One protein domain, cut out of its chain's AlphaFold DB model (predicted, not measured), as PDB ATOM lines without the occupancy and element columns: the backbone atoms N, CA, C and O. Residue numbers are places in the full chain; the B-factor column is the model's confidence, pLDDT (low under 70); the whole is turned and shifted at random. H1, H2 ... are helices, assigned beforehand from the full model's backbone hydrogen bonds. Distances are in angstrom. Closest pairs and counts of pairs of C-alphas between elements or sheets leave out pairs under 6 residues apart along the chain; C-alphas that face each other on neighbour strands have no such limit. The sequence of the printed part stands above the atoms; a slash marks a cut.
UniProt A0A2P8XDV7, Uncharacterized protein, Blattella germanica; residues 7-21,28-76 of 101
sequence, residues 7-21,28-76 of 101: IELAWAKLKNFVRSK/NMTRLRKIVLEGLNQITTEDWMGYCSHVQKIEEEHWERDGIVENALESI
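AT A GLANCE: This is residues 7 to 21 and 28 to 76 of the 101 residues of an uncharacterized protein of Blattella germanica (UniProt A0A2P8XDV7). H1 sits in the mouth of a wide V made by H2 and the long H3, packing on H2 and, with residues 7 to 10, on residues 47 to 51 of H3. Residues 56 to 76 stick out as a long arm. The printed part has 64 residues with three named helices, H1, H2, H3, and no named strand: all helix. It is extended, with a radius of gyration of the C-alphas of 19.0 A and spans of 63 by 22 by 14 A.

HOW THE PARTS SIT: H1, residues 7 to 21, touches H2, residues 29 to 41, at a steep tilt of 51 degrees, opposite ways; their closest C-alphas, of Leu 14 and Gly 39, are 5.4 A apart. With residues 7 to 10 alone, H1 touches residues 47 to 51 of H3, residues 45 to 74, at a steep tilt of 47 degrees, opposite ways; the closest C-alphas, of Leu 9 and Tyr 51, are 6.3 A apart. H2 and H3 are apart, joined by a tight link. In H1, H2 and H3 every O i to N i+4 pair is within hydrogen-bond range.

IN THESE COORDINATES: H1 begins at C-alpha 7 (-21.893, 34.068, 27.827) and measures 21.3 A, H2 18.5 A. H3 measures 43.6 A, ending at C-alpha 74 (-32.767, 51.044, -3.365).

THE WHOLE: Residues 22 to 27 are not printed; C-alphas 21 and 28 are 12.3 A apart. Residues 68 to 76 have pLDDT under 70.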
ATOM      1  N   ILE A   7     -22.736  34.228  26.630       96.12
ATOM      2  CA  ILE A   7     -21.893  34.068  27.827       96.12
ATOM      3  C   ILE A   7     -21.941  35.305  28.730       96.12
ATOM      4  O   ILE A   7     -21.840  35.164  29.945       96.12
ATOM      5  N   GLU A   8     -22.164  36.500  28.177       96.00
ATOM      6  CA  GLU A   8     -22.265  37.738  28.957       96.00
ATOM      7  C   GLU A   8     -23.551  37.777  29.788       96.00
ATOM      8  O   GLU A   8     -23.548  38.304  30.904       96.00
ATOM      9  N   LEU A   9     -24.629  37.146  29.308       95.50
ATOM     10  CA  LEU A   9     -25.877  36.975  30.060       95.50
ATOM     11  C   LEU A   9     -25.681  36.009  31.236       95.50
ATOM     12  O   LEU A   9     -26.058  36.316  32.372       95.50
ATOM     13  N   ALA A  10     -24.992  34.891  31.003       96.31
ATOM     14  CA  ALA A  10     -24.586  33.976  32.069       96.31
ATOM     15  C   ALA A  10     -23.663  34.663  33.092       96.31
ATOM     16  O   ALA A  10     -23.829  34.507  34.307       96.31
ATOM     17  N   TRP A  11     -22.741  35.503  32.621       96.38
ATOM     18  CA  TRP A  11     -21.887  36.335  33.464       96.38
ATOM     19  C   TRP A  11     -22.657  37.375  34.261       96.38
ATOM     20  O   TRP A  11     -22.346  37.596  35.433       96.38
ATOM     21  N   ALA A  12     -23.680  37.994  33.682       95.12
ATOM     22  CA  ALA A  12     -24.571  38.886  34.410       95.12
ATOM     23  C   ALA A  12     -25.283  38.139  35.549       95.12
ATOM     24  O   ALA A  12     -25.256  38.618  36.689       95.12
ATOM     25  N   LYS A  13     -25.824  36.938  35.289       95.56
ATOM     26  CA  LYS A  13     -26.452  36.099  36.326       95.56
ATOM     27  C   LYS A  13     -25.469  35.744  37.442       95.56
ATOM     28  O   LYS A  13     -25.791  35.961  38.612       95.56
ATOM     29  N   LEU A  14     -24.255  35.293  37.108       96.62
ATOM     30  CA  LEU A  14     -23.249  34.973  38.125       96.62
ATOM     31  C   LEU A  14     -22.868  36.203  38.954       96.62
ATOM     32  O   LEU A  14     -22.851  36.134  40.184       96.62
ATOM     33  N   LYS A  15     -22.563  37.333  38.307       93.94
ATOM     34  CA  LYS A  15     -22.174  38.569  39.006       93.94
ATOM     35  C   LYS A  15     -23.265  39.019  39.974       93.94
ATOM     36  O   LYS A  15     -22.954  39.390  41.106       93.94
ATOM     37  N   ASN A  16     -24.530  38.932  39.563       94.94
ATOM     38  CA  ASN A  16     -25.669  39.250  40.420       94.94
ATOM     39  C   ASN A  16     -25.774  38.287  41.610       94.94
ATOM     40  O   ASN A  16     -25.952  38.738  42.745       94.94
ATOM     41  N   PHE A  17     -25.580  36.985  41.386       95.00
ATOM     42  CA  PHE A  17     -25.548  35.993  42.461       95.00
ATOM     43  C   PHE A  17     -24.433  36.288  43.471       95.00
ATOM     44  O   PHE A  17     -24.697  36.411  44.670       95.00
ATOM     45  N   VAL A  18     -23.199  36.485  42.996       92.69
ATOM     46  CA  VAL A  18     -22.041  36.796  43.846       92.69
ATOM     47  C   VAL A  18     -22.279  38.089  44.626       92.69
ATOM     48  O   VAL A  18     -22.079  38.106  45.840       92.69
ATOM     49  N   ARG A  19     -22.774  39.147  43.970       91.44
ATOM     50  CA  ARG A  19     -23.117  40.426  44.614       91.44
ATOM     51  C   ARG A  19     -24.148  40.243  45.731       91.44
ATOM     52  O   ARG A  19     -23.975  40.821  46.796       91.44
ATOM     53  N   SER A  20     -25.173  39.415  45.522       91.31
ATOM     54  CA  SER A  20     -26.216  39.171  46.534       91.31
ATOM     55  C   SER A  20     -25.699  38.469  47.798       91.31
ATOM     56  O   SER A  20     -26.279  38.610  48.872       91.31
ATOM     57  N   LYS A  21     -24.599  37.712  47.688       88.00
ATOM     58  CA  LYS A  21     -24.014  36.931  48.790       88.00
ATOM     59  C   LYS A  21     -22.781  37.596  49.400       88.00
ATOM     60  O   LYS A  21     -22.451  37.333  50.559       88.00
ATOM     61  N   ASN A  28     -12.778  37.484  51.844       84.19
ATOM     62  CA  ASN A  28     -12.115  36.191  52.001       84.19
ATOM     63  C   ASN A  28     -12.116  35.412  50.673       84.19
ATOM     64  O   ASN A  28     -13.176  35.090  50.132       84.19
ATOM     65  N   MET A  29     -10.926  35.058  50.175       87.94
ATOM     66  CA  MET A  29     -10.756  34.368  48.887       87.94
ATOM     67  C   MET A  29     -11.409  32.977  48.852       87.94
ATOM     68  O   MET A  29     -12.049  32.613  47.867       87.94
ATOM     69  N   THR A  30     -11.303  32.204  49.935       90.56
ATOM     70  CA  THR A  30     -11.922  30.872  50.045       90.56
ATOM     71  C   THR A  30     -13.443  30.970  49.968       90.56
ATOM     72  O   THR A  30     -14.093  30.201  49.257       90.56
ATOM     73  N   ARG A  31     -14.018  31.959  50.661       88.56
ATOM     74  CA  ARG A  31     -15.456  32.243  50.627       88.56
ATOM     75  C   ARG A  31     -15.902  32.697  49.239       88.56
ATOM     76  O   ARG A  31     -16.902  32.187  48.740       88.56
ATOM     77  N   LEU A  32     -15.158  33.605  48.607       90.69
ATOM     78  CA  LEU A  32     -15.464  34.084  47.261       90.69
ATOM     79  C   LEU A  32     -15.466  32.932  46.250       90.69
ATOM     80  O   LEU A  32     -16.430  32.780  45.505       90.69
ATOM     81  N   ARG A  33     -14.441  32.070  46.284       93.00
ATOM     82  CA  ARG A  33     -14.364  30.879  45.428       93.00
ATOM     83  C   ARG A  33     -15.574  29.964  45.616       93.00
ATOM     84  O   ARG A  33     -16.127  29.491  44.628       93.00
ATOM     85  N   LYS A  34     -16.003  29.736  46.861       93.50
ATOM     86  CA  LYS A  34     -17.193  28.927  47.160       93.50
ATOM     87  C   LYS A  34     -18.461  29.537  46.552       93.50
ATOM     88  O   LYS A  34     -19.189  28.834  45.864       93.50
ATOM     89  N   ILE A  35     -18.685  30.838  46.747       93.62
ATOM     90  CA  ILE A  35     -19.862  31.543  46.209       93.62
ATOM     91  C   ILE A  35     -19.866  31.523  44.674       93.62
ATOM     92  O   ILE A  35     -20.918  31.344  44.071       93.62
ATOM     93  N   VAL A  36     -18.705  31.685  44.033       94.81
ATOM     94  CA  VAL A  36     -18.592  31.609  42.568       94.81
ATOM     95  C   VAL A  36     -18.967  30.217  42.058       94.81
ATOM     96  O   VAL A  36     -19.758  30.116  41.126       94.81
ATOM     97  N   LEU A  37     -18.459  29.150  42.682       96.38
ATOM     98  CA  LEU A  37     -18.814  27.775  42.312       96.38
ATOM     99  C   LEU A  37     -20.307  27.490  42.522       96.38
ATOM    100  O   LEU A  37     -20.940  26.878  41.667       96.38
ATOM    101  N   GLU A  38     -20.887  27.969  43.624       95.62
ATOM    102  CA  GLU A  38     -22.331  27.885  43.862       95.62
ATOM    103  C   GLU A  38     -23.124  28.629  42.784       95.62
ATOM    104  O   GLU A  38     -24.095  28.091  42.267       95.62
ATOM    105  N   GLY A  39     -22.700  29.838  42.412       95.88
ATOM    106  CA  GLY A  39     -23.371  30.627  41.384       95.88
ATOM    107  C   GLY A  39     -23.259  30.023  39.985       95.88
ATOM    108  O   GLY A  39     -24.215  30.108  39.223       95.88
ATOM    109  N   LEU A  40     -22.139  29.369  39.657       96.50
ATOM    110  CA  LEU A  40     -21.990  28.618  38.406       96.50
ATOM    111  C   LEU A  40     -22.976  27.447  38.341       96.50
ATOM    112  O   LEU A  40     -23.619  27.254  37.316       96.50
ATOM    113  N   ASN A  41     -23.164  26.725  39.448       96.88
ATOM    114  CA  ASN A  41     -24.133  25.625  39.531       96.88
ATOM    115  C   ASN A  41     -25.603  26.087  39.464       96.88
ATOM    116  O   ASN A  41     -26.487  25.258  39.279       96.88
ATOM    117  N   GLN A  42     -25.876  27.385  39.634       96.31
ATOM    118  CA  GLN A  42     -27.219  27.969  39.502       96.31
ATOM    119  C   GLN A  42     -27.568  28.360  38.061       96.31
ATOM    120  O   GLN A  42     -28.681  28.826  37.809       96.31
ATOM    121  N   ILE A  43     -26.617  28.246  37.133       97.12
ATOM    122  CA  ILE A  43     -26.864  28.450  35.707       97.12
ATOM    123  C   ILE A  43     -27.329  27.108  35.151       97.12
ATOM    124  O   ILE A  43     -26.540  26.172  35.029       97.12
ATOM    125  N   THR A  44     -28.622  27.006  34.867       97.75
ATOM    126  CA  THR A  44     -29.238  25.772  34.382       97.75
ATOM    127  C   THR A  44     -29.188  25.680  32.859       97.75
ATOM    128  O   THR A  44     -28.865  26.642  32.156       97.75
ATOM    129  N   THR A  45     -29.535  24.508  32.330       97.75
ATOM    130  CA  THR A  45     -29.697  24.310  30.885       97.75
ATOM    131  C   THR A  45     -30.777  25.233  30.318       97.75
ATOM    132  O   THR A  45     -30.610  25.781  29.232       97.75
ATOM    133  N   GLU A  46     -31.866  25.451  31.057       98.06
ATOM    134  CA  GLU A  46     -32.972  26.331  30.668       98.06
ATOM    135  C   GLU A  46     -32.538  27.791  30.596       98.06
ATOM    136  O   GLU A  46     -32.889  28.479  29.638       98.06
ATOM    137  N   ASP A  47     -31.725  28.246  31.554       97.25
ATOM    138  CA  ASP A  47     -31.115  29.573  31.477       97.25
ATOM    139  C   ASP A  47     -30.289  29.714  30.196       97.25
ATOM    140  O   ASP A  47     -30.434  30.695  29.470       97.25
ATOM    141  N   TRP A  48     -29.446  28.718  29.895       97.25
ATOM    142  CA  TRP A  48     -28.576  28.746  28.720       97.25
ATOM    143  C   TRP A  48     -29.367  28.771  27.410       97.25
ATOM    144  O   TRP A  48     -29.061  29.563  26.518       97.25
ATOM    145  N   MET A  49     -30.429  27.966  27.312       97.75
ATOM    146  CA  MET A  49     -31.358  28.009  26.177       97.75
ATOM    147  C   MET A  49     -32.008  29.392  26.039       97.75
ATOM    148  O   MET A  49     -32.069  29.930  24.933       97.75
ATOM    149  N   GLY A  50     -32.432  29.995  27.153       97.69
ATOM    150  CA  GLY A  50     -32.982  31.350  27.174       97.69
ATOM    151  C   GLY A  50     -31.981  32.412  26.713       97.69
ATOM    152  O   GLY A  50     -32.347  33.307  25.954       97.69
ATOM    153  N   TYR A  51     -30.709  32.297  27.106       97.19
ATOM    154  CA  TYR A  51     -29.648  33.212  26.672       97.19
ATOM    155  C   TYR A  51     -29.392  33.130  25.168       97.19
ATOM    156  O   TYR A  51     -29.318  34.165  24.512       97.19
ATOM    157  N   CYS A  52     -29.305  31.919  24.611       97.06
ATOM    158  CA  CYS A  52     -29.150  31.734  23.168       97.06
ATOM    159  C   CYS A  52     -30.358  32.281  22.397       97.06
ATOM    160  O   CYS A  52     -30.182  32.974  21.400       97.06
ATOM    161  N   SER A  53     -31.577  32.025  22.882       97.12
ATOM    162  CA  SER A  53     -32.799  32.550  22.263       97.12
ATOM    163  C   SER A  53     -32.860  34.080  22.306       97.12
ATOM    164  O   SER A  53     -33.270  34.702  21.330       97.12
ATOM    165  N   HIS A  54     -32.412  34.701  23.402       96.00
ATOM    166  CA  HIS A  54     -32.333  36.158  23.504       96.00
ATOM    167  C   HIS A  54     -31.378  36.755  22.466       96.00
ATOM    168  O   HIS A  54     -31.746  37.715  21.797       96.00
ATOM    169  N   VAL A  55     -30.188  36.166  22.306       96.06
ATOM    170  CA  VAL A  55     -29.212  36.601  21.295       96.06
ATOM    171  C   VAL A  55     -29.801  36.489  19.890       96.06
ATOM    172  O   VAL A  55     -29.780  37.472  19.164       96.06
ATOM    173  N   GLN A  56     -30.408  35.347  19.547       95.19
ATOM    174  CA  GLN A  56     -31.033  35.134  18.232       95.19
ATOM    175  C   GLN A  56     -32.119  36.167  17.924       95.19
ATOM    176  O   GLN A  56     -32.187  36.684  16.814       95.19
ATOM    177  N   LYS A  57     -32.946  36.510  18.918       95.44
ATOM    178  CA  LYS A  57     -33.975  37.543  18.760       95.44
ATOM    179  C   LYS A  57     -33.364  38.908  18.450       95.44
ATOM    180  O   LYS A  57     -33.878  39.636  17.612       95.44
ATOM    181  N   ILE A  58     -32.275  39.257  19.128       94.00
ATOM    182  CA  ILE A  58     -31.581  40.522  18.882       94.00
ATOM    183  C   ILE A  58     -30.911  40.514  17.501       94.00
ATOM    184  O   ILE A  58     -30.966  41.520  16.802       94.00
ATOM    185  N   GLU A  59     -30.324  39.391  17.079       92.50
ATOM    186  CA  GLU A  59     -29.779  39.227  15.723       92.50
ATOM    187  C   GLU A  59     -30.850  39.453  14.650       92.50
ATOM    188  O   GLU A  59     -30.616  40.202  13.704       92.50
ATOM    189  N   GLU A  60     -32.037  38.868  14.820       92.56
ATOM    190  CA  GLU A  60     -33.176  39.057  13.916       92.56
ATOM    191  C   GLU A  60     -33.637  40.524  13.881       92.56
ATOM    192  O   GLU A  60     -33.774  41.101  12.805       92.56
ATOM    193  N   GLU A  61     -33.766  41.176  15.042       91.50
ATOM    194  CA  GLU A  61     -34.115  42.603  15.129       91.50
ATOM    195  C   GLU A  61     -33.086  43.517  14.440       91.50
ATOM    196  O   GLU A  61     -33.447  44.562  13.889       91.50
ATOM    197  N   HIS A  62     -31.799  43.158  14.484       89.69
ATOM    198  CA  HIS A  62     -30.754  43.865  13.743       89.69
ATOM    199  C   HIS A  62     -30.887  43.639  12.241       89.69
ATOM    200  O   HIS A  62     -30.844  44.607  11.485       89.69
ATOM    201  N   TRP A  63     -31.107  42.394  11.823       88.44
ATOM    202  CA  TRP A  63     -31.272  42.044  10.417       88.44
ATOM    203  C   TRP A  63     -32.467  42.759   9.777       88.44
ATOM    204  O   TRP A  63     -32.342  43.340   8.702       88.44
ATOM    205  N   GLU A  64     -33.618  42.780  10.456       88.88
ATOM    206  CA  GLU A  64     -34.806  43.500   9.987       88.88
ATOM    207  C   GLU A  64     -34.544  45.002   9.844       88.88
ATOM    208  O   GLU A  64     -34.926  45.615   8.847       88.88
ATOM    209  N   ARG A  65     -33.869  45.609  10.828       84.69
ATOM    210  CA  ARG A  65     -33.568  47.044  10.807       84.69
ATOM    211  C   ARG A  65     -32.604  47.412   9.685       84.69
ATOM    212  O   ARG A  65     -32.818  48.431   9.032       84.69
ATOM    213  N   ASP A  66     -31.582  46.596   9.462       79.06
ATOM    214  CA  ASP A  66     -30.607  46.821   8.397       79.06
ATOM    215  C   ASP A  66     -31.255  46.620   7.014       79.06
ATOM    216  O   ASP A  66     -31.068  47.453   6.126       79.06
ATOM    217  N   GLY A  67     -32.125  45.614   6.859       72.12
ATOM    218  CA  GLY A  67     -32.888  45.392   5.624       72.12
ATOM    219  C   GLY A  67     -33.860  46.529   5.276       72.12
ATOM    220  O   GLY A  67     -34.088  46.818   4.102       72.12
ATOM    221  N   ILE A  68     -34.406  47.237   6.272       67.88
ATOM    222  CA  ILE A  68     -35.223  48.442   6.033       67.88
ATOM    223  C   ILE A  68     -34.381  49.561   5.404       67.88
ATOM    224  O   ILE A  68     -34.872  50.269   4.524       67.88
ATOM    225  N   VAL A  69     -33.129  49.730   5.841       64.56
ATOM    226  CA  VAL A  69     -32.234  50.769   5.311       64.56
ATOM    227  C   VAL A  69     -31.813  50.442   3.880       64.56
ATOM    228  O   VAL A  69     -31.872  51.329   3.034       64.56
ATOM    229  N   GLU A  70     -31.452  49.191   3.585       64.56
ATOM    230  CA  GLU A  70     -31.089  48.768   2.223       64.56
ATOM    231  C   GLU A  70     -32.258  48.961   1.243       64.56
ATOM    232  O   GLU A  70     -32.101  49.650   0.235       64.56
ATOM    233  N   ASN A  71     -33.463  48.511   1.609       64.25
ATOM    234  CA  ASN A  71     -34.668  48.717   0.796       64.25
ATOM    235  C   ASN A  71     -34.999  50.207   0.587       64.25
ATOM    236  O   ASN A  71     -35.433  50.613  -0.491       64.25
ATOM    237  N   ALA A  72     -34.806  51.045   1.612       63.69
ATOM    238  CA  ALA A  72     -35.014  52.485   1.483       63.69
ATOM    239  C   ALA A  72     -33.985  53.125   0.538       63.69
ATOM    240  O   ALA A  72     -34.354  53.992  -0.252       63.69
ATOM    241  N   LEU A  73     -32.723  52.691   0.568       62.31
ATOM    242  CA  LEU A  73     -31.681  53.183  -0.338       62.31
ATOM    243  C   LEU A  73     -31.914  52.740  -1.789       62.31
ATOM    244  O   LEU A  73     -31.751  53.563  -2.686       62.31
ATOM    245  N   GLU A  74     -32.366  51.505  -2.025       62.09
ATOM    246  CA  GLU A  74     -32.767  51.044  -3.365       62.09
ATOM    247  C   GLU A  74     -33.934  51.868  -3.935       62.09
ATOM    248  O   GLU A  74     -33.977  52.146  -5.130       62.09
ATOM    249  N   SER A  75     -34.858  52.335  -3.089       61.59
ATOM    250  CA  SER A  75     -35.960  53.203  -3.532       61.59
ATOM    251  C   SER A  75     -35.538  54.640  -3.878       61.59
ATOM    252  O   SER A  75     -36.303  55.362  -4.514       61.59
ATOM    253  N   ILE A  76     -34.331  55.059  -3.479       63.94
ATOM    254  CA  ILE A  76     -33.756  56.387  -3.759       63.94
ATOM    255  C   ILE A  76     -32.781  56.305  -4.954       63.94
ATOM    256  O   ILE A  76     -31.892  57.141  -5.104       63.94
TER     257      ILE A  76